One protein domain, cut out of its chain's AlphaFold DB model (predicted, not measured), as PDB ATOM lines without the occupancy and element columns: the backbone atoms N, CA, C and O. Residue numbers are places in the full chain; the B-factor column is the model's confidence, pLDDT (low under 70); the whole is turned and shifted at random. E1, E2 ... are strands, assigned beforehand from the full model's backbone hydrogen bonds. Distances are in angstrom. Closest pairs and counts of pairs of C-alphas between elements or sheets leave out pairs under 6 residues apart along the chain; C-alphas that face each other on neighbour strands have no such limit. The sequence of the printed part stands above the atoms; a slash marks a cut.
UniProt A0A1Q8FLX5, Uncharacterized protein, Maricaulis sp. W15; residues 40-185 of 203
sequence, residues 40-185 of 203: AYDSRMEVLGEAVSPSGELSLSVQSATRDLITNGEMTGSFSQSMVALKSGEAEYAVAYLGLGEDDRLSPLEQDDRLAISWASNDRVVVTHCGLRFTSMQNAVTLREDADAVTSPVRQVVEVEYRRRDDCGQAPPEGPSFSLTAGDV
ATOM      1  N   ALA A  40      34.134  10.097  -6.942       79.88
ATOM      2  CA  ALA A  40      35.036   9.504  -7.909       79.88
ATOM      3  C   ALA A  40      34.313   8.373  -8.637       79.88
ATOM      4  O   ALA A  40      33.386   7.761  -8.104       79.88
ATOM      5  N   TYR A  41      34.743   8.101  -9.863       78.94
ATOM      6  CA  TYR A  41      34.302   6.933 -10.606       78.94
ATOM      7  C   TYR A  41      35.483   5.985 -10.753       78.94
ATOM      8  O   TYR A  41      36.522   6.388 -11.273       78.94
ATOM      9  N   ASP A  42      35.311   4.741 -10.323       81.12
ATOM     10  CA  ASP A  42      36.221   3.656 -10.678       81.12
ATOM     11  C   ASP A  42      35.581   2.862 -11.819       81.12
ATOM     12  O   ASP A  42      34.462   2.363 -11.696       81.12
ATOM     13  N   SER A  43      36.248   2.812 -12.970       80.56
ATOM     14  CA  SER A  43      35.743   2.118 -14.152       80.56
ATOM     15  C   SER A  43      36.614   0.917 -14.465       80.56
ATOM     16  O   SER A  43      37.805   1.065 -14.738       80.56
ATOM     17  N   ARG A  44      35.999  -0.260 -14.499       84.75
ATOM     18  CA  ARG A  44      36.652  -1.517 -14.853       84.75
ATOM     19  C   ARG A  44      36.018  -2.051 -16.120       84.75
ATOM     20  O   ARG A  44      34.799  -2.172 -16.200       84.75
ATOM     21  N   MET A  45      36.850  -2.344 -17.106       86.56
ATOM     22  CA  MET A  45      36.426  -2.906 -18.378       86.56
ATOM     23  C   MET A  45      36.953  -4.330 -18.475       86.56
ATOM     24  O   MET A  45      38.146  -4.574 -18.299       86.56
ATOM     25  N   GLU A  46      36.051  -5.262 -18.734       90.50
ATOM     26  CA  GLU A  46      36.353  -6.674 -18.900       90.50
ATOM     27  C   GLU A  46      36.003  -7.090 -20.327       90.50
ATOM     28  O   GLU A  46      34.866  -6.918 -20.772       90.50
ATOM     29  N   VAL A  47      36.982  -7.631 -21.053       91.94
ATOM     30  CA  VAL A  47      36.765  -8.203 -22.385       91.94
ATOM     31  C   VAL A  47      36.374  -9.665 -22.211       91.94
ATOM     32  O   VAL A  47      37.176 -10.481 -21.769       91.94
ATOM     33  N   LEU A  48      35.133  -9.992 -22.566       92.62
ATOM     34  CA  LEU A  48      34.545 -11.325 -22.410       92.62
ATOM     35  C   LEU A  48      34.897 -12.253 -23.575       92.62
ATOM     36  O   LEU A  48      34.842 -13.473 -23.449       92.62
ATOM     37  N   GLY A  49      35.257 -11.685 -24.720       93.06
ATOM     38  CA  GLY A  49      35.762 -12.424 -25.866       93.06
ATOM     39  C   GLY A  49      35.825 -11.555 -27.108       93.06
ATOM     40  O   GLY A  49      35.285 -10.447 -27.138       93.06
ATOM     41  N   GLU A  50      36.508 -12.056 -28.129       94.06
ATOM     42  CA  GLU A  50      36.803 -11.305 -29.342       94.06
ATOM     43  C   GLU A  50      36.803 -12.228 -30.562       94.06
ATOM     44  O   GLU A  50      37.308 -13.348 -30.510       94.06
ATOM     45  N   ALA A  51      36.233 -11.749 -31.663       94.44
ATOM     46  CA  ALA A  51      36.275 -12.406 -32.959       94.44
ATOM     47  C   ALA A  51      37.022 -11.510 -33.946       94.44
ATOM     48  O   ALA A  51      36.598 -10.386 -34.223       94.44
ATOM     49  N   VAL A  52      38.117 -12.019 -34.500       94.94
ATOM     50  CA  VAL A  52      38.979 -11.288 -35.435       94.94
ATOM     51  C   VAL A  52      38.496 -11.500 -36.872       94.94
ATOM     52  O   VAL A  52      38.053 -12.596 -37.225       94.94
ATOM     53  N   SER A  53      38.554 -10.452 -37.693       93.50
ATOM     54  CA  SER A  53      38.195 -10.515 -39.109       93.50
ATOM     55  C   SER A  53      39.161 -11.414 -39.890       93.50
ATOM     56  O   SER A  53      40.300 -11.627 -39.464       93.50
ATOM     57  N   PRO A  54      38.768 -11.921 -41.072       93.62
ATOM     58  CA  PRO A  54      39.659 -12.741 -41.891       93.62
ATOM     59  C   PRO A  54      40.931 -12.009 -42.349       93.62
ATOM     60  O   PRO A  54      41.937 -12.665 -42.613       93.62
ATOM     61  N   SER A  55      40.910 -10.671 -42.431       88.50
ATOM     62  CA  SER A  55      42.102  -9.867 -42.726       88.50
ATOM     63  C   SER A  55      43.039  -9.703 -41.527       88.50
ATOM     64  O   SER A  55      44.209  -9.390 -41.719       88.50
ATOM     65  N   GLY A  56      42.552  -9.915 -40.298       89.19
ATOM     66  CA  GLY A  56      43.309  -9.677 -39.066       89.19
ATOM     67  C   GLY A  56      43.363  -8.213 -38.622       89.19
ATOM     68  O   GLY A  56      43.920  -7.921 -37.569       89.19
ATOM     69  N   GLU A  57      42.803  -7.292 -39.407       86.44
ATOM     70  CA  GLU A  57      42.892  -5.843 -39.164       86.44
ATOM     71  C   GLU A  57      41.776  -5.320 -38.255       86.44
ATOM     72  O   GLU A  57      41.950  -4.318 -37.562       86.44
ATOM     73  N   LEU A  58      40.632  -6.004 -38.266       90.31
ATOM     74  CA  LEU A  58      39.459  -5.646 -37.485       90.31
ATOM     75  C   LEU A  58      39.150  -6.752 -36.492       90.31
ATOM     76  O   LEU A  58      39.338  -7.937 -36.772       90.31
ATOM     77  N   SER A  59      38.591  -6.380 -35.353       93.06
ATOM     78  CA  SER A  59      38.034  -7.356 -34.432       93.06
ATOM     79  C   SER A  59      36.792  -6.824 -33.743       93.06
ATOM     80  O   SER A  59      36.623  -5.626 -33.544       93.06
ATOM     81  N   LEU A  60      35.870  -7.725 -33.428       94.06
ATOM     82  CA  LEU A  60      34.658  -7.396 -32.698       94.06
ATOM     83  C   LEU A  60      34.736  -8.076 -31.336       94.06
ATOM     84  O   LEU A  60      34.845  -9.298 -31.254       94.06
ATOM     85  N   SER A  61      34.694  -7.281 -30.277       94.12
ATOM     86  CA  SER A  61      34.815  -7.745 -28.899       94.12
ATOM     87  C   SER A  61      33.517  -7.540 -28.133       94.12
ATOM     88  O   SER A  61      32.798  -6.564 -28.344       94.12
ATOM     89  N   VAL A  62      33.210  -8.473 -27.240       94.56
ATOM     90  CA  VAL A  62      32.129  -8.333 -26.266       94.56
ATOM     91  C   VAL A  62      32.756  -7.918 -24.956       94.56
ATOM     92  O   VAL A  62      33.722  -8.532 -24.502       94.56
ATOM     93  N   GLN A  63      32.219  -6.866 -24.359       93.62
ATOM     94  CA  GLN A  63      32.802  -6.252 -23.184       93.62
ATOM     95  C   GLN A  63      31.749  -5.968 -22.126       93.62
ATOM     96  O   GLN A  63      30.579  -5.725 -22.431       93.62
ATOM     97  N   SER A  64      32.192  -5.961 -20.877       91.50
ATOM     98  CA  SER A  64      31.423  -5.511 -19.730       91.50
ATOM     99  C   SER A  64      32.179  -4.378 -19.049       91.50
ATOM    100  O   SER A  64      33.290  -4.564 -18.554       91.50
ATOM    101  N   ALA A  65      31.594  -3.187 -19.045       87.75
ATOM    102  CA  ALA A  65      32.100  -2.043 -18.308       87.75
ATOM    103  C   ALA A  65      31.325  -1.923 -16.995       87.75
ATOM    104  O   ALA A  65      30.110  -1.752 -17.006       87.75
ATOM    105  N   THR A  66      32.021  -1.985 -15.867       86.75
ATOM    106  CA  THR A  66      31.453  -1.675 -14.553       86.75
ATOM    107  C   THR A  66      31.988  -0.330 -14.095       86.75
ATOM    108  O   THR A  66      33.195  -0.099 -14.106       86.75
ATOM    109  N   ARG A  67      31.081   0.575 -13.731       84.44
ATOM    110  CA  ARG A  67      31.396   1.895 -13.194       84.44
ATOM    111  C   ARG A  67      30.885   1.976 -11.763       84.44
ATOM    112  O   ARG A  67      29.678   2.053 -11.540       84.44
ATOM    113  N   ASP A  68      31.817   1.993 -10.825       87.19
ATOM    114  CA  ASP A  68      31.547   2.176  -9.407       87.19
ATOM    115  C   ASP A  68      31.542   3.678  -9.097       87.19
ATOM    116  O   ASP A  68      32.473   4.405  -9.453       87.19
ATOM    117  N   LEU A  69      30.476   4.155  -8.459       86.69
ATOM    118  CA  LEU A  69      30.395   5.493  -7.888       86.69
ATOM    119  C   LEU A  69      30.934   5.426  -6.461       86.69
ATOM    120  O   LEU A  69      30.376   4.732  -5.610       86.69
ATOM    121  N   ILE A  70      32.009   6.160  -6.207       86.00
ATOM    122  CA  ILE A  70      32.626   6.294  -4.892       86.00
ATOM    123  C   ILE A  70      32.271   7.682  -4.373       86.00
ATOM    124  O   ILE A  70      32.500   8.669  -5.062       86.00
ATOM    125  N   THR A  71      31.697   7.777  -3.179       84.44
ATOM    126  CA  THR A  71      31.395   9.042  -2.503       84.44
ATOM    127  C   THR A  71      32.032   9.026  -1.120       84.44
ATOM    128  O   THR A  71      31.777   8.113  -0.342       84.44
ATOM    129  N   ASN A  72      32.870  10.016  -0.806       84.56
ATOM    130  CA  ASN A  72      33.611  10.100   0.461       84.56
ATOM    131  C   ASN A  72      34.453   8.841   0.769       84.56
ATOM    132  O   ASN A  72      34.569   8.425   1.920       84.56
ATOM    133  N   GLY A  73      35.016   8.208  -0.267       80.81
ATOM    134  CA  GLY A  73      35.820   6.987  -0.138       80.81
ATOM    135  C   GLY A  73      35.022   5.683  -0.003       80.81
ATOM    136  O   GLY A  73      35.631   4.616   0.031       80.81
ATOM    137  N   GLU A  74      33.688   5.738   0.018       84.88
ATOM    138  CA  GLU A  74      32.817   4.560   0.064       84.88
ATOM    139  C   GLU A  74      32.091   4.350  -1.267       84.88
ATOM    140  O   GLU A  74      31.651   5.300  -1.910       84.88
ATOM    141  N   MET A  75      31.942   3.094  -1.689       84.81
ATOM    142  CA  MET A  75      31.159   2.755  -2.878       84.81
ATOM    143  C   MET A  75      29.665   2.959  -2.587       84.81
ATOM    144  O   MET A  75      29.084   2.243  -1.772       84.81
ATOM    145  N   THR A  76      29.041   3.913  -3.273       87.94
ATOM    146  CA  THR A  76      27.621   4.266  -3.119       87.94
ATOM    147  C   THR A  76      26.740   3.736  -4.246       87.94
ATOM    148  O   THR A  76      25.520   3.697  -4.103       87.94
ATOM    149  N   GLY A  77      27.334   3.282  -5.351       83.31
ATOM    150  CA  GLY A  77      26.616   2.633  -6.444       83.31
ATOM    151  C   GLY A  77      27.555   1.903  -7.393       83.31
ATOM    152  O   GLY A  77      28.744   2.203  -7.447       83.31
ATOM    153  N   SER A  78      27.017   0.953  -8.150       83.12
ATOM    154  CA  SER A  78      27.742   0.248  -9.207       83.12
ATOM    155  C   SER A  78      26.814   0.053 -10.395       83.12
ATOM    156  O   SER A  78      25.662  -0.357 -10.234       83.12
ATOM    157  N   PHE A  79      27.299   0.399 -11.582       82.81
ATOM    158  CA  PHE A  79      26.546   0.318 -12.826       82.81
ATOM    159  C   PHE A  79      27.331  -0.528 -13.817       82.81
ATOM    160  O   PHE A  79      28.419  -0.135 -14.236       82.81
ATOM    161  N   SER A  80      26.778  -1.671 -14.211       84.75
ATOM    162  CA  SER A  80      27.359  -2.505 -15.259       84.75
ATOM    163  C   SER A  80      26.650  -2.255 -16.586       84.75
ATOM    164  O   SER A  80      25.423  -2.203 -16.662       84.75
ATOM    165  N   GLN A  81      27.431  -2.103 -17.646       87.31
ATOM    166  CA  GLN A  81      26.959  -1.961 -19.009       87.31
ATOM    167  C   GLN A  81      27.737  -2.919 -19.897       87.31
ATOM    168  O   GLN A  81      28.960  -2.843 -19.992       87.31
ATOM    169  N   SER A  82      27.017  -3.795 -20.583       91.94
ATOM    170  CA  SER A  82      27.616  -4.671 -21.577       91.94
ATOM    171  C   SER A  82      27.504  -4.059 -22.966       91.94
ATOM    172  O   SER A  82      26.513  -3.402 -23.295       91.94
ATOM    173  N   MET A  83      28.527  -4.255 -23.789       92.94
ATOM    174  CA  MET A  83      28.587  -3.700 -25.134       92.94
ATOM    175  C   MET A  83      29.311  -4.633 -26.097       92.94
ATOM    176  O   MET A  83      30.093  -5.495 -25.701       92.94
ATOM    177  N   VAL A  84      29.035  -4.436 -27.379       93.00
ATOM    178  CA  VAL A  84      29.795  -5.007 -28.483       93.00
ATOM    179  C   VAL A  84      30.601  -3.869 -29.090       93.00
ATOM    180  O   VAL A  84      30.028  -2.836 -29.445       93.00
ATOM    181  N   ALA A  85      31.914  -4.045 -29.189       91.88
ATOM    182  CA  ALA A  85      32.840  -3.024 -29.644       91.88
ATOM    183  C   ALA A  85      33.658  -3.498 -30.849       91.88
ATOM    184  O   ALA A  85      34.244  -4.580 -30.825       91.88
ATOM    185  N   LEU A  86      33.703  -2.675 -31.893       90.75
ATOM    186  CA  LEU A  86      34.566  -2.841 -33.053       90.75
ATOM    187  C   LEU A  86      35.916  -2.186 -32.781       90.75
ATOM    188  O   LEU A  86      35.985  -1.001 -32.457       90.75
ATOM    189  N   LYS A  87      36.978  -2.961 -32.954       88.62
ATOM    190  CA  LYS A  87      38.365  -2.549 -32.818       88.62
ATOM    191  C   LYS A  87      39.068  -2.564 -34.166       88.62
ATOM    192  O   LYS A  87      38.783  -3.399 -35.025       88.62
ATOM    193  N   SER A  88      40.004  -1.638 -34.315       85.00
ATOM    194  CA  SER A  88      40.886  -1.501 -35.470       85.00
ATOM    195  C   SER A  88      42.189  -0.864 -34.998       85.00
ATOM    196  O   SER A  88      42.233   0.334 -34.703       85.00
ATOM    197  N   GLY A  89      43.248  -1.662 -34.883       80.06
ATOM    198  CA  GLY A  89      44.478  -1.226 -34.221       80.06
ATOM    199  C   GLY A  89      44.223  -0.839 -32.758       80.06
ATOM    200  O   GLY A  89      43.666  -1.625 -31.998       80.06
ATOM    201  N   GLU A  90      44.616   0.375 -32.368       76.62
ATOM    202  CA  GLU A  90      44.412   0.902 -31.006       76.62
ATOM    203  C   GLU A  90      43.033   1.546 -30.791       76.62
ATOM    204  O   GLU A  90      42.687   1.925 -29.674       76.62
ATOM    205  N   ALA A  91      42.248   1.709 -31.855       76.44
ATOM    206  CA  ALA A  91      40.968   2.389 -31.786       76.44
ATOM    207  C   ALA A  91      39.831   1.403 -31.497       76.44
ATOM    208  O   ALA A  91      39.771   0.327 -32.094       76.44
ATOM    209  N   GLU A  92      38.895   1.802 -30.636       83.19
ATOM    210  CA  GLU A  92      37.750   0.990 -30.221       83.19
ATOM    211  C   GLU A  92      36.441   1.793 -30.263       83.19
ATOM    212  O   GLU A  92      36.389   2.945 -29.831       83.19
ATOM    213  N   TYR A  93      35.370   1.169 -30.768       83.94
ATOM    214  CA  TYR A  93      34.053   1.785 -30.935       83.94
ATOM    215  C   TYR A  93      32.934   0.865 -30.486       83.94
ATOM    216  O   TYR A  93      32.750  -0.208 -31.051       83.94
ATOM    217  N   ALA A  94      32.101   1.324 -29.553       87.25
ATOM    218  CA  ALA A  94      30.870   0.627 -29.197       87.25
ATOM    219  C   ALA A  94      29.879   0.642 -30.377       87.25
ATOM    220  O   ALA A  94      29.299   1.679 -30.716       87.25
ATOM    221  N   VAL A  95      29.667  -0.521 -30.993       89.06
ATOM    222  CA  VAL A  95      28.692  -0.708 -32.078       89.06
ATOM    223  C   VAL A  95      27.322  -1.102 -31.550       89.06
ATOM    224  O   VAL A  95      26.316  -0.804 -32.188       89.06
ATOM    225  N   ALA A  96      27.260  -1.709 -30.365       89.56
ATOM    226  CA  ALA A  96      26.004  -2.068 -29.733       89.56
ATOM    227  C   ALA A  96      26.106  -2.007 -28.209       89.56
ATOM    228  O   ALA A  96      27.130  -2.371 -27.639       89.56
ATOM    229  N   TYR A  97      25.022  -1.612 -27.550       90.19
ATOM    230  CA  TYR A  97      24.873  -1.695 -26.101       90.19
ATOM    231  C   TYR A  97      23.813  -2.735 -25.756       90.19
ATOM    232  O   TYR A  97      22.734  -2.764 -26.352       90.19
ATOM    233  N   LEU A  98      24.131  -3.586 -24.788       89.31
ATOM    234  CA  LEU A  98      23.322  -4.723 -24.381       89.31
ATOM    235  C   LEU A  98      22.576  -4.374 -23.092       89.31
ATOM    236  O   LEU A  98      23.158  -3.925 -22.107       89.31
ATOM    237  N   GLY A  99      21.262  -4.565 -23.123       85.12
ATOM    238  CA  GLY A  99      20.396  -4.526 -21.957       85.12
ATOM    239  C   GLY A  99      20.237  -5.935 -21.410       85.12
ATOM    240  O   GLY A  99      19.613  -6.777 -22.058       85.12
ATOM    241  N   LEU A 100      20.784  -6.166 -20.224       84.31
ATOM    242  CA  LEU A 100      20.623  -7.406 -19.471       84.31
ATOM    243  C   LEU A 100      19.497  -7.250 -18.437       84.31
ATOM    244  O   LEU A 100      19.047  -6.132 -18.164       84.31
ATOM    245  N   GLY A 101      19.011  -8.372 -17.903       78.75
ATOM    246  CA  GLY A 101      18.170  -8.361 -16.703       78.75
ATOM    247  C   GLY A 101      18.943  -7.851 -15.480       78.75
ATOM    248  O   GLY A 101      20.167  -7.812 -15.496       78.75
ATOM    249  N   GLU A 102      18.227  -7.464 -14.422       73.44
ATOM    250  CA  GLU A 102      18.787  -6.800 -13.228       73.44
ATOM    251  C   GLU A 102      19.908  -7.605 -12.540       73.44
ATOM    252  O   GLU A 102      20.907  -7.028 -12.119       73.44
ATOM    253  N   ASP A 103      19.795  -8.936 -12.537       76.75
ATOM    254  CA  ASP A 103      20.794  -9.859 -11.973       76.75
ATOM    255  C   ASP A 103      21.599 -10.619 -13.041       76.75
ATOM    256  O   ASP A 103      22.379 -11.521 -12.731       76.75
ATOM    257  N   ASP A 104      21.392 -10.291 -14.314       82.88
ATOM    258  CA  ASP A 104      21.940 -11.054 -15.424       82.88
ATOM    259  C   ASP A 104      23.275 -10.466 -15.897       82.88
ATOM    260  O   ASP A 104      23.457  -9.250 -15.998       82.88
ATOM    261  N   ARG A 105      24.234 -11.344 -16.188       85.06
ATOM    262  CA  ARG A 105      25.585 -10.981 -16.627       85.06
ATOM    263  C   ARG A 105      25.974 -11.821 -17.824       85.06
ATOM    264  O   ARG A 105      25.631 -13.000 -17.906       85.06
ATOM    265  N   LEU A 106      26.709 -11.216 -18.749       86.94
ATOM    266  CA  LEU A 106      27.325 -11.967 -19.835       86.94
ATOM    267  C   LEU A 106      28.460 -12.824 -19.289       86.94
ATOM    268  O   LEU A 106      29.260 -12.372 -18.469       86.94
ATOM    269  N   SER A 107      28.507 -14.060 -19.759       90.31
ATOM    270  CA  SER A 107      29.648 -14.946 -19.554       90.31
ATOM    271  C   SER A 107      30.710 -14.665 -20.626       90.31
ATOM    272  O   SER A 107      30.430 -13.958 -21.600       90.31
ATOM    273  N   PRO A 108      31.933 -15.207 -20.485       91.88
ATOM    274  CA  PRO A 108      32.896 -15.209 -21.578       91.88
ATOM    275  C   PRO A 108      32.255 -15.704 -22.881       91.88
ATOM    276  O   PRO A 108      31.463 -16.644 -22.852       91.88
ATOM    277  N   LEU A 109      32.597 -15.097 -24.019       90.50
ATOM    278  CA  LEU A 109      31.919 -15.309 -25.308       90.50
ATOM    279  C   LEU A 109      31.900 -16.781 -25.745       90.50
ATOM    280  O   LEU A 109      30.951 -17.228 -26.373       90.50
ATOM    281  N   GLU A 110      32.937 -17.544 -25.400       88.69
ATOM    282  CA  GLU A 110      33.030 -18.978 -25.705       88.69
ATOM    283  C   GLU A 110      32.049 -19.838 -24.888       88.69
ATOM    284  O   GLU A 110      31.761 -20.975 -25.257       88.69
ATOM    285  N   GLN A 111      31.565 -19.309 -23.763       91.00
ATOM    286  CA  GLN A 111      30.689 -19.986 -22.805       91.00
ATOM    287  C   GLN A 111      29.258 -19.437 -22.835       91.00
ATOM    288  O   GLN A 111      28.345 -20.108 -22.361       91.00
ATOM    289  N   ASP A 112      29.057 -18.229 -23.367       88.62
ATOM    290  CA  ASP A 112      27.747 -17.590 -23.442       88.62
ATOM    291  C   ASP A 112      26.989 -18.057 -24.692       88.62
ATOM    292  O   ASP A 112      27.317 -17.720 -25.829       88.62
ATOM    293  N   ASP A 113      25.932 -18.838 -24.491       88.25
ATOM    294  CA  ASP A 113      25.097 -19.348 -25.572       88.25
ATOM    295  C   ASP A 113      24.135 -18.293 -26.132       88.25
ATOM    296  O   ASP A 113      23.489 -18.542 -27.155       88.25
ATOM    297  N   ARG A 114      24.040 -17.106 -25.528       89.62
ATOM    298  CA  ARG A 114      23.126 -16.041 -25.957       89.62
ATOM    299  C   ARG A 114      23.721 -15.131 -27.010       89.62
ATOM    300  O   ARG A 114      22.961 -14.413 -27.658       89.62
ATOM    301  N   LEU A 115      25.036 -15.143 -27.206       92.12
ATOM    302  CA  LEU A 115      25.715 -14.246 -28.134       92.12
ATOM    303  C   LEU A 115      26.814 -14.986 -28.889       92.12
ATOM    304  O   LEU A 115      27.637 -15.671 -28.303       92.12
ATOM    305  N   ALA A 116      26.842 -14.830 -30.204       92.88
ATOM    306  CA  ALA A 116      27.899 -15.360 -31.050       92.88
ATOM    307  C   ALA A 116      28.268 -14.329 -32.110       92.88
ATOM    308  O   ALA A 116      27.400 -13.643 -32.653       92.88
ATOM    309  N   ILE A 117      29.557 -14.242 -32.425       95.06
ATOM    310  CA  ILE A 117      30.078 -13.327 -33.437       95.06
ATOM    311  C   ILE A 117      30.754 -14.148 -34.527       95.06
ATOM    312  O   ILE A 117      31.592 -15.002 -34.248       95.06
ATOM    313  N   SER A 118      30.403 -13.869 -35.778       94.81
ATOM    314  CA  SER A 118      31.021 -14.499 -36.941       94.81
ATOM    315  C   SER A 118      31.222 -13.487 -38.058       94.81
ATOM    316  O   SER A 118      30.287 -12.774 -38.419       94.81
ATOM    317  N   TRP A 119      32.413 -13.456 -38.644       95.50
ATOM    318  CA  TRP A 119      32.698 -12.622 -39.807       95.50
ATOM    319  C   TRP A 119      32.218 -13.299 -41.094       95.50
ATOM    320  O   TRP A 119      32.537 -14.459 -41.347       95.50
ATOM    321  N   ALA A 120      31.441 -12.574 -41.898       93.31
ATOM    322  CA  ALA A 120      30.976 -13.018 -43.213       93.31
ATOM    323  C   ALA A 120      31.942 -12.598 -44.339       93.31
ATOM    324  O   ALA A 120      32.067 -13.306 -45.338       93.31
ATOM    325  N   SER A 121      32.632 -11.468 -44.169       92.50
ATOM    326  CA  SER A 121      33.716 -10.969 -45.029       92.50
ATOM    327  C   SER A 121      34.726 -10.173 -44.188       92.50
ATOM    328  O   SER A 121      34.625 -10.149 -42.964       92.50
ATOM    329  N   ASN A 122      35.709  -9.523 -44.822       89.06
ATOM    330  CA  ASN A 122      36.682  -8.662 -44.127       89.06
ATOM    331  C   ASN A 122      36.037  -7.449 -43.440       89.06
ATOM    332  O   ASN A 122      36.600  -6.907 -42.500       89.06
ATOM    333  N   ASP A 123      34.877  -7.031 -43.929       88.44
ATOM    334  CA  ASP A 123      34.182  -5.787 -43.616       88.44
ATOM    335  C   ASP A 123      32.706  -6.013 -43.250       88.44
ATOM    336  O   ASP A 123      31.968  -5.058 -43.043       88.44
ATOM    337  N   ARG A 124      32.258  -7.268 -43.127       91.69
ATOM    338  CA  ARG A 124      30.903  -7.611 -42.685       91.69
ATOM    339  C   ARG A 124      30.945  -8.646 -41.579       91.69
ATOM    340  O   ARG A 124      31.456  -9.753 -41.764       91.69
ATOM    341  N   VAL A 125      30.331  -8.309 -40.453       93.56
ATOM    342  CA  VAL A 125      30.223  -9.172 -39.278       93.56
ATOM    343  C   VAL A 125      28.763  -9.430 -38.936       93.56
ATOM    344  O   VAL A 125      27.910  -8.555 -39.053       93.56
ATOM    345  N   VAL A 126      28.474 -10.656 -38.517       93.62
ATOM    346  CA  VAL A 126      27.153 -11.096 -38.077       93.62
ATOM    347  C   VAL A 126      27.219 -11.381 -36.582       93.62
ATOM    348  O   VAL A 126      27.945 -12.270 -36.133       93.62
ATOM    349  N   VAL A 127      26.435 -10.631 -35.818       93.06
ATOM    350  CA  VAL A 127      26.213 -10.816 -34.387       93.06
ATOM    351  C   VAL A 127      24.914 -11.594 -34.222       93.06
ATOM    352  O   VAL A 127      23.816 -11.056 -34.381       93.06
ATOM    353  N   THR A 128      25.032 -12.887 -33.929       92.69
ATOM    354  CA  THR A 128      23.874 -13.738 -33.652       92.69
ATOM    355  C   THR A 128      23.540 -13.685 -32.168       92.69
ATOM    356  O   THR A 128      24.420 -13.905 -31.341       92.69
ATOM    357  N   HIS A 129      22.280 -13.438 -31.815       91.44
ATOM    358  CA  HIS A 129      21.869 -13.289 -30.418       91.44
ATOM    359  C   HIS A 129      20.587 -14.058 -30.061       91.44
ATOM    360  O   HIS A 129      19.732 -14.313 -30.914       91.44
ATOM    361  N   CYS A 130      20.421 -14.393 -28.782       89.38
ATOM    362  CA  CYS A 130      19.212 -14.980 -28.217       89.38
ATOM    363  C   CYS A 130      18.945 -14.439 -26.810       89.38
ATOM    364  O   CYS A 130      19.872 -14.324 -26.028       89.38
ATOM    365  N   GLY A 131      17.701 -14.071 -26.483       86.94
ATOM    366  CA  GLY A 131      17.357 -13.599 -25.132       86.94
ATOM    367  C   GLY A 131      18.036 -12.290 -24.704       86.94
ATOM    368  O   GLY A 131      17.909 -11.892 -23.557       86.94
ATOM    369  N   LEU A 132      18.735 -11.595 -25.607       88.50
ATOM    370  CA  LEU A 132      19.398 -10.320 -25.335       88.50
ATOM    371  C   LEU A 132      18.594  -9.157 -25.907       88.50
ATOM    372  O   LEU A 132      18.088  -9.229 -27.033       88.50
ATOM    373  N   ARG A 133      18.524  -8.064 -25.145       88.00
ATOM    374  CA  ARG A 133      18.018  -6.778 -25.625       88.00
ATOM    375  C   ARG A 133      19.198  -5.922 -26.055       88.00
ATOM    376  O   ARG A 133      20.178  -5.812 -25.329       88.00
ATOM    377  N   PHE A 134      19.069  -5.245 -27.186       87.00
ATOM    378  CA  PHE A 134      19.991  -4.180 -27.556       87.00
ATOM    379  C   PHE A 134      19.348  -2.834 -27.249       87.00
ATOM    380  O   PHE A 134      18.273  -2.510 -27.760       87.00
ATOM    381  N   THR A 135      19.986  -2.058 -26.380       84.06
ATOM    382  CA  THR A 135      19.522  -0.711 -26.036       84.06
ATOM    383  C   THR A 135      19.926   0.291 -27.106       84.06
ATOM    384  O   THR A 135      19.191   1.241 -27.336       84.06
ATOM    385  N   SER A 136      21.036   0.058 -27.804       84.62
ATOM    386  CA  SER A 136      21.485   0.836 -28.958       84.62
ATOM    387  C   SER A 136      22.272  -0.073 -29.904       84.62
ATOM    388  O   SER A 136      22.992  -0.953 -29.433       84.62
ATOM    389  N   MET A 137      22.118   0.111 -31.217       85.50
ATOM    390  CA  MET A 137      22.794  -0.672 -32.260       85.50
ATOM    391  C   MET A 137      23.186   0.221 -33.426       85.50
ATOM    392  O   MET A 137      22.387   1.061 -33.833       85.50
ATOM    393  N   GLN A 138      24.364  -0.020 -33.992       85.62
ATOM    394  CA  GLN A 138      24.837   0.558 -35.244       85.62
ATOM    395  C   GLN A 138      25.031  -0.560 -36.263       85.62
ATOM    396  O   GLN A 138      25.803  -1.486 -36.018       85.62
ATOM    397  N   ASN A 139      24.344  -0.462 -37.403       82.44
ATOM    398  CA  ASN A 139      24.395  -1.489 -38.455       82.44
ATOM    399  C   ASN A 139      25.520  -1.261 -39.476       82.44
ATOM    400  O   ASN A 139      25.822  -2.139 -40.277       82.44
ATOM    401  N   ALA A 140      26.113  -0.068 -39.480       80.50
ATOM    402  CA  ALA A 140      27.227   0.279 -40.348       80.50
ATOM    403  C   ALA A 140      28.109   1.322 -39.663       80.50
ATOM    404  O   ALA A 140      27.600   2.303 -39.111       80.50
ATOM    405  N   VAL A 141      29.416   1.099 -39.732       80.69
ATOM    406  CA  VAL A 141      30.459   1.943 -39.159       80.69
ATOM    407  C   VAL A 141      31.389   2.350 -40.293       80.69
ATOM    408  O   VAL A 141      32.105   1.520 -40.849       80.69
ATOM    409  N   THR A 142      31.388   3.633 -40.644       79.81
ATOM    410  CA  THR A 142      32.374   4.163 -41.592       79.81
ATOM    411  C   THR A 142      33.653   4.489 -40.844       79.81
ATOM    412  O   THR A 142      33.647   5.360 -39.987       79.81
ATOM    413  N   LEU A 143      34.731   3.822 -41.215       75.44
ATOM    414  CA  LEU A 143      36.079   3.895 -40.685       75.44
ATOM    415  C   LEU A 143      36.959   4.751 -41.625       75.44
ATOM    416  O   LEU A 143      36.952   4.558 -42.841       75.44
ATOM    417  N   ARG A 144      37.699   5.728 -41.082       67.31
ATOM    418  CA  ARG A 144      38.582   6.671 -41.813       67.31
ATOM    419  C   ARG A 144      40.050   6.667 -41.352       67.31
ATOM    420  O   ARG A 144      40.350   7.255 -40.319       67.31
ATOM    421  N   GLU A 145      40.979   6.139 -42.146       58.62
ATOM    422  CA  GLU A 145      42.410   6.064 -41.764       58.62
ATOM    423  C   GLU A 145      43.050   7.410 -41.354       58.62
ATOM    424  O   GLU A 145      43.978   7.426 -40.554       58.62
ATOM    425  N   ASP A 146      42.534   8.538 -41.861       62.03
ATOM    426  CA  ASP A 146      42.929   9.894 -41.456       62.03
ATOM    427  C   ASP A 146      41.688  10.657 -40.961       62.03
ATOM    428  O   ASP A 146      40.798  11.028 -41.745       62.03
ATOM    429  N   ALA A 147      41.599  10.829 -39.639       56.09
ATOM    430  CA  ALA A 147      40.469  11.466 -38.969       56.09
ATOM    431  C   ALA A 147      40.429  12.994 -39.163       56.09
ATOM    432  O   ALA A 147      39.339  13.576 -39.096       56.09
ATOM    433  N   ASP A 148      41.573  13.625 -39.448       57.59
ATOM    434  CA  ASP A 148      41.709  15.077 -39.610       57.59
ATOM    435  C   ASP A 148      41.439  15.515 -41.057       57.59
ATOM    436  O   ASP A 148      40.905  16.601 -41.316       57.59
ATOM    437  N   ALA A 149      41.721  14.647 -42.030       50.59
ATOM    438  CA  ALA A 149      41.407  14.905 -43.426       50.59
ATOM    439  C   ALA A 149      39.932  14.604 -43.727       50.59
ATOM    440  O   ALA A 149      39.577  13.467 -44.033       50.59
ATOM    441  N   VAL A 150      39.069  15.634 -43.763       55.69
ATOM    442  CA  VAL A 150      37.644  15.555 -44.182       55.69
ATOM    443  C   VAL A 150      37.457  14.866 -45.549       55.69
ATOM    444  O   VAL A 150      36.417  14.245 -45.790       55.69
ATOM    445  N   THR A 151      38.493  14.854 -46.386       55.22
ATOM    446  CA  THR A 151      38.537  14.232 -47.715       55.22
ATOM    447  C   THR A 151      39.315  12.915 -47.781       55.22
ATOM    448  O   THR A 151      39.635  12.504 -48.894       55.22
ATOM    449  N   SER A 152      39.649  12.269 -46.651       50.75
ATOM    450  CA  SER A 152      40.393  10.999 -46.664       50.75
ATOM    451  C   SER A 152      39.755  10.019 -47.667       50.75
ATOM    452  O   SER A 152      38.559   9.716 -47.535       50.75
ATOM    453  N   PRO A 153      40.497   9.607 -48.716       49.75
ATOM    454  CA  PRO A 153      39.946   8.820 -49.814       49.75
ATOM    455  C   PRO A 153      39.717   7.357 -49.418       49.75
ATOM    456  O   PRO A 153      38.951   6.667 -50.086       49.75
ATOM    457  N   VAL A 154      40.341   6.895 -48.329       59.50
ATOM    458  CA  VAL A 154      40.196   5.533 -47.812       59.50
ATOM    459  C   VAL A 154      39.151   5.549 -46.701       59.50
ATOM    460  O   VAL A 154      39.423   5.877 -45.546       59.50
ATOM    461  N   ARG A 155      37.910   5.251 -47.087       68.50
ATOM    462  CA  ARG A 155      36.812   4.968 -46.161       68.50
ATOM    463  C   ARG A 155      36.530   3.480 -46.228       68.50
ATOM    464  O   ARG A 155      36.118   2.990 -47.276       68.50
ATOM    465  N   GLN A 156      36.742   2.781 -45.125       75.31
ATOM    466  CA  GLN A 156      36.297   1.403 -44.980       75.31
ATOM    467  C   GLN A 156      34.911   1.436 -44.341       75.31
ATOM    468  O   GLN A 156      34.708   2.119 -43.346       75.31
ATOM    469  N   VAL A 157      33.927   0.758 -44.916       83.44
ATOM    470  CA  VAL A 157      32.607   0.635 -44.286       83.44
ATOM    471  C   VAL A 157      32.528  -0.757 -43.698       83.44
ATOM    472  O   VAL A 157      32.693  -1.722 -44.430       83.44
ATOM    473  N   VAL A 158      32.298  -0.846 -42.391       86.50
ATOM    474  CA  VAL A 158      32.100  -2.117 -41.698       86.50
ATOM    475  C   VAL A 158      30.616  -2.298 -41.419       86.50
ATOM    476  O   VAL A 158      30.019  -1.518 -40.677       86.50
ATOM    477  N   GLU A 159      30.017  -3.318 -42.019       90.00
ATOM    478  CA  GLU A 159      28.624  -3.695 -41.802       90.00
ATOM    479  C   GLU A 159      28.507  -4.638 -40.600       90.00
ATOM    480  O   GLU A 159      29.196  -5.656 -40.514       90.00
ATOM    481  N   VAL A 160      27.600  -4.312 -39.679       90.00
ATOM    482  CA  VAL A 160      27.285  -5.131 -38.506       90.00
ATOM    483  C   VAL A 160      25.835  -5.581 -38.615       90.00
ATOM    484  O   VAL A 160      24.900  -4.796 -38.471       90.00
ATOM    485  N   GLU A 161      25.641  -6.864 -38.888       90.25
ATOM    486  CA  GLU A 161      24.322  -7.474 -38.967       90.25
ATOM    487  C   GLU A 161      23.956  -8.104 -37.625       90.25
ATOM    488  O   GLU A 161      24.626  -9.023 -37.157       90.25
ATOM    489  N   TYR A 162      22.859  -7.652 -37.022       89.06
ATOM    490  CA  TYR A 162      22.308  -8.259 -35.813       89.06
ATOM    491  C   TYR A 162      21.214  -9.243 -36.201       89.06
ATOM    492  O   TYR A 162      20.176  -8.856 -36.745       89.06
ATOM    493  N   ARG A 163      21.442 -10.526 -35.918       89.31
ATOM    494  CA  ARG A 163      20.515 -11.600 -36.263       89.31
ATOM    495  C   ARG A 163      20.053 -12.330 -35.013       89.31
ATOM    496  O   ARG A 163      20.853 -12.919 -34.290       89.31
ATOM    497  N   ARG A 164      18.746 -12.366 -34.776       87.50
ATOM    498  CA  ARG A 164      18.194 -13.249 -33.745       87.50
ATOM    499  C   ARG A 164      18.356 -14.705 -34.187       87.50
ATOM    500  O   ARG A 164      18.091 -15.019 -35.343       87.50
ATOM    501  N   ARG A 165      18.784 -15.590 -33.284       86.25
ATOM    502  CA  ARG A 165      18.907 -17.027 -33.568       86.25
ATOM    503  C   ARG A 165      17.525 -17.653 -33.802       86.25
ATOM    504  O   ARG A 165      16.587 -17.353 -33.062       86.25
ATOM    505  N   ASP A 166      17.410 -18.522 -34.804       85.81
ATOM    506  CA  ASP A 166      16.127 -19.102 -35.238       85.81
ATOM    507  C   ASP A 166      15.494 -20.037 -34.192       85.81
ATOM    508  O   ASP A 166      14.275 -20.099 -34.061       85.81
ATOM    509  N   ASP A 167      16.313 -20.737 -33.408       86.94
ATOM    510  CA  ASP A 167      15.906 -21.628 -32.312       86.94
ATOM    511  C   ASP A 167      15.763 -20.895 -30.960       86.94
ATOM    512  O   ASP A 167      15.584 -21.519 -29.912       86.94
ATOM    513  N   CYS A 168      15.818 -19.559 -30.960       85.00
ATOM    514  CA  CYS A 168      15.775 -18.773 -29.735       85.00
ATOM    515  C   CYS A 168      14.373 -18.709 -29.109       85.00
ATOM    516  O   CYS A 168      13.559 -17.842 -29.446       85.00
ATOM    517  N   GLY A 169      14.129 -19.561 -28.111       81.44
ATOM    518  CA  GLY A 169      12.912 -19.530 -27.293       81.44
ATOM    519  C   GLY A 169      12.881 -18.441 -26.211       81.44
ATOM    520  O   GLY A 169      11.820 -18.167 -25.655       81.44
ATOM    521  N   GLN A 170      14.017 -17.808 -25.903       84.12
ATOM    522  CA  GLN A 170      14.106 -16.803 -24.841       84.12
ATOM    523  C   GLN A 170      13.597 -15.438 -25.322       84.12
ATOM    524  O   GLN A 170      13.970 -14.955 -26.398       84.12
ATOM    525  N   ALA A 171      12.741 -14.809 -24.516       82.62
ATOM    526  CA  ALA A 171      12.316 -13.432 -24.736       82.62
ATOM    527  C   ALA A 171      13.426 -12.462 -24.288       82.62
ATOM    528  O   ALA A 171      14.081 -12.729 -23.282       82.62
ATOM    529  N   PRO A 172      13.656 -11.350 -25.009       84.06
ATOM    530  CA  PRO A 172      14.569 -10.316 -24.541       84.06
ATOM    531  C   PRO A 172      14.011  -9.631 -23.276       84.06
ATOM    532  O   PRO A 172      12.787  -9.542 -23.137       84.06
ATOM    533  N   PRO A 173      14.871  -9.104 -22.382       84.38
ATOM    534  CA  PRO A 173      14.450  -8.303 -21.236       84.38
ATOM    535  C   PRO A 173      13.558  -7.128 -21.649       84.38
ATOM    536  O   PRO A 173      13.756  -6.544 -22.719       84.38
ATOM    537  N   GLU A 174      12.612  -6.743 -20.791       82.56
ATOM    538  CA  GLU A 174      11.741  -5.593 -21.047       82.56
ATOM    539  C   GLU A 174      12.518  -4.263 -21.070       82.56
ATOM    540  O   GLU A 174      13.559  -4.091 -20.431       82.56
ATOM    541  N   GLY A 175      11.986  -3.295 -21.818       74.94
ATOM    542  CA  GLY A 175      12.485  -1.921 -21.872       74.94
ATOM    543  C   GLY A 175      12.717  -1.412 -23.297       74.94
ATOM    544  O   GLY A 175      12.566  -2.155 -24.267       74.94
ATOM    545  N   PRO A 176      13.081  -0.127 -23.451       73.19
ATOM    546  CA  PRO A 176      13.263   0.472 -24.765       73.19
ATOM    547  C   PRO A 176      14.454  -0.154 -25.502       73.19
ATOM    548  O   PRO A 176      15.481  -0.474 -24.895       73.19
ATOM    549  N   SER A 177      14.305  -0.301 -26.816       65.06
ATOM    550  CA  SER A 177      15.355  -0.704 -27.754       65.06
ATOM    551  C   SER A 177      15.484   0.367 -28.830       65.06
ATOM    552  O   SER A 177      14.479   0.720 -29.453       65.06
ATOM    553  N   PHE A 178      16.694   0.867 -29.072       61.78
ATOM    554  CA  PHE A 178      16.949   1.841 -30.128       61.78
ATOM    555  C   PHE A 178      17.787   1.208 -31.239       61.78
ATOM    556  O   PHE A 178      18.850   0.641 -30.998       61.78
ATOM    557  N   SER A 179      17.305   1.328 -32.473       53.47
ATOM    558  CA  SER A 179      18.071   1.002 -33.674       53.47
ATOM    559  C   SER A 179      18.578   2.310 -34.267       53.47
ATOM    560  O   SER A 179      17.766   3.130 -34.698       53.47
ATOM    561  N   LEU A 180      19.894   2.522 -34.289       52.50
ATOM    562  CA  LEU A 180      20.511   3.618 -35.028       52.50
ATOM    563  C   LEU A 180      20.955   3.102 -36.396       52.50
ATOM    564  O   LEU A 180      21.742   2.165 -36.527       52.50
ATOM    565  N   THR A 181      20.440   3.738 -37.440       48.94
ATOM    566  CA  THR A 181      20.808   3.417 -38.815       48.94
ATOM    567  C   THR A 181      21.937   4.350 -39.244       48.94
ATOM    568  O   THR A 181      21.676   5.512 -39.535       48.94
ATOM    569  N   ALA A 182      23.157   3.806 -39.295       47.94
ATOM    570  CA  ALA A 182      24.398   4.416 -39.789       47.94
ATOM    571  C   ALA A 182      24.931   5.641 -39.009       47.94
ATOM    572  O   ALA A 182      24.228   6.622 -38.765       47.94
ATOM    573  N   GLY A 183      26.223   5.602 -38.674       48.12
ATOM    574  CA  GLY A 183      26.982   6.731 -38.132       48.12
ATOM    575  C   GLY A 183      28.352   6.839 -38.805       48.12
ATOM    576  O   GLY A 183      28.993   5.829 -39.092       48.12
ATOM    577  N   ASP A 184      28.805   8.065 -39.076       49.06
ATOM    578  CA  ASP A 184      30.206   8.313 -39.435       49.06
ATOM    579  C   ASP A 184      31.064   8.100 -38.184       49.06
ATOM    580  O   ASP A 184      30.895   8.813 -37.190       49.06
ATOM    581  N   VAL A 185      31.996   7.148 -38.223       50.28
ATOM    582  CA  VAL A 185      32.880   6.858 -37.093       50.28
ATOM    583  C   VAL A 185      34.272   7.414 -37.383       50.28
ATOM    584  O   VAL A 185      34.927   7.135 -38.384       50.28
TER     585      VAL A 185
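This is residues 40 to 185 of the 203 residues of an uncharacterized protein of Maricaulis sp. W15 (UniProt A0A1Q8FLX5). Two strongly twisted sheets lie partly face to face as a sandwich, their strands crossed at 54 degrees. The larger sheet is built on three long, bent strands, E1, E2 and E3, whose ends at residues 40, 71 and 74 reach well past the smaller sheet E5, E6, E9, E8. The printed part has 146 residues with ten strands, E1 to E10 along the chain, and no named helix: all strand. Both sheets are mixed, in the orders E1 E2 E3 E4 E7 E10 and E5 E6 E9 E8. The whole is compact, with a radius of gyration of the C-alphas of 16.5 A and spans of 50 by 44 by 27 A.

Start at E1, residues 40 to 52, an edge strand; E2, residues 58 to 71, E3, residues 74 to 88, and E4, residues 91 to 99, follow as a meander, each strand the antiparallel neighbour of the one before. Look for N 44 and O 66 at 2.8 A, N 65 and O 81 at 2.8 A, and N 93 and O 86 at 2.8 A. E1 bends by 57 degrees at residue 49, E2 by 54 degrees at 62 and E3 by 70 degrees at 77. In the other sheet, E5, residues 115 to 119, forms a hairpin with E6, residues 124 to 129; N 116 and O 128 are 2.8 A apart. The closest C-alphas of E1 and E5, Ala 51 and Ile 117, are 6.3 A apart. E7, residues 133 to 138, is antiparallel to E4, with N 97 and O 136 at 2.8 A, and runs on into E8, residues 140 to 144, at 41 degrees. E9, residues 155 to 164, is antiparallel to E8, with N 143 and O 156 at 2.7 A, and parallel to E6, with N 127 and O 161 at 2.8 A. E10, residues 178 to 180, is parallel to E7, with N 180 and O 137 at 2.9 A.

Find C-alpha 40 at (35.036, 9.504, -7.909); from there E1 runs 34.7 A. E2 measures 38.8 A, E3 36.9 A, E4 23.8 A and E9 28.9 A. E9 begins at C-alpha 155, (36.812, 4.968, -46.161), and E10 ends at C-alpha 180, (20.511, 3.618, -35.028).

The two C-alphas farthest apart, Asn 72 and Pro 153, are 50.7 A apart. The printed part has no cut; its long links are E4 to E5 and E9 to E10. Read the B-factor column for a mean pLDDT of the printed part of 82.6, with residues 144 to 155 and 177 to 185 under 70.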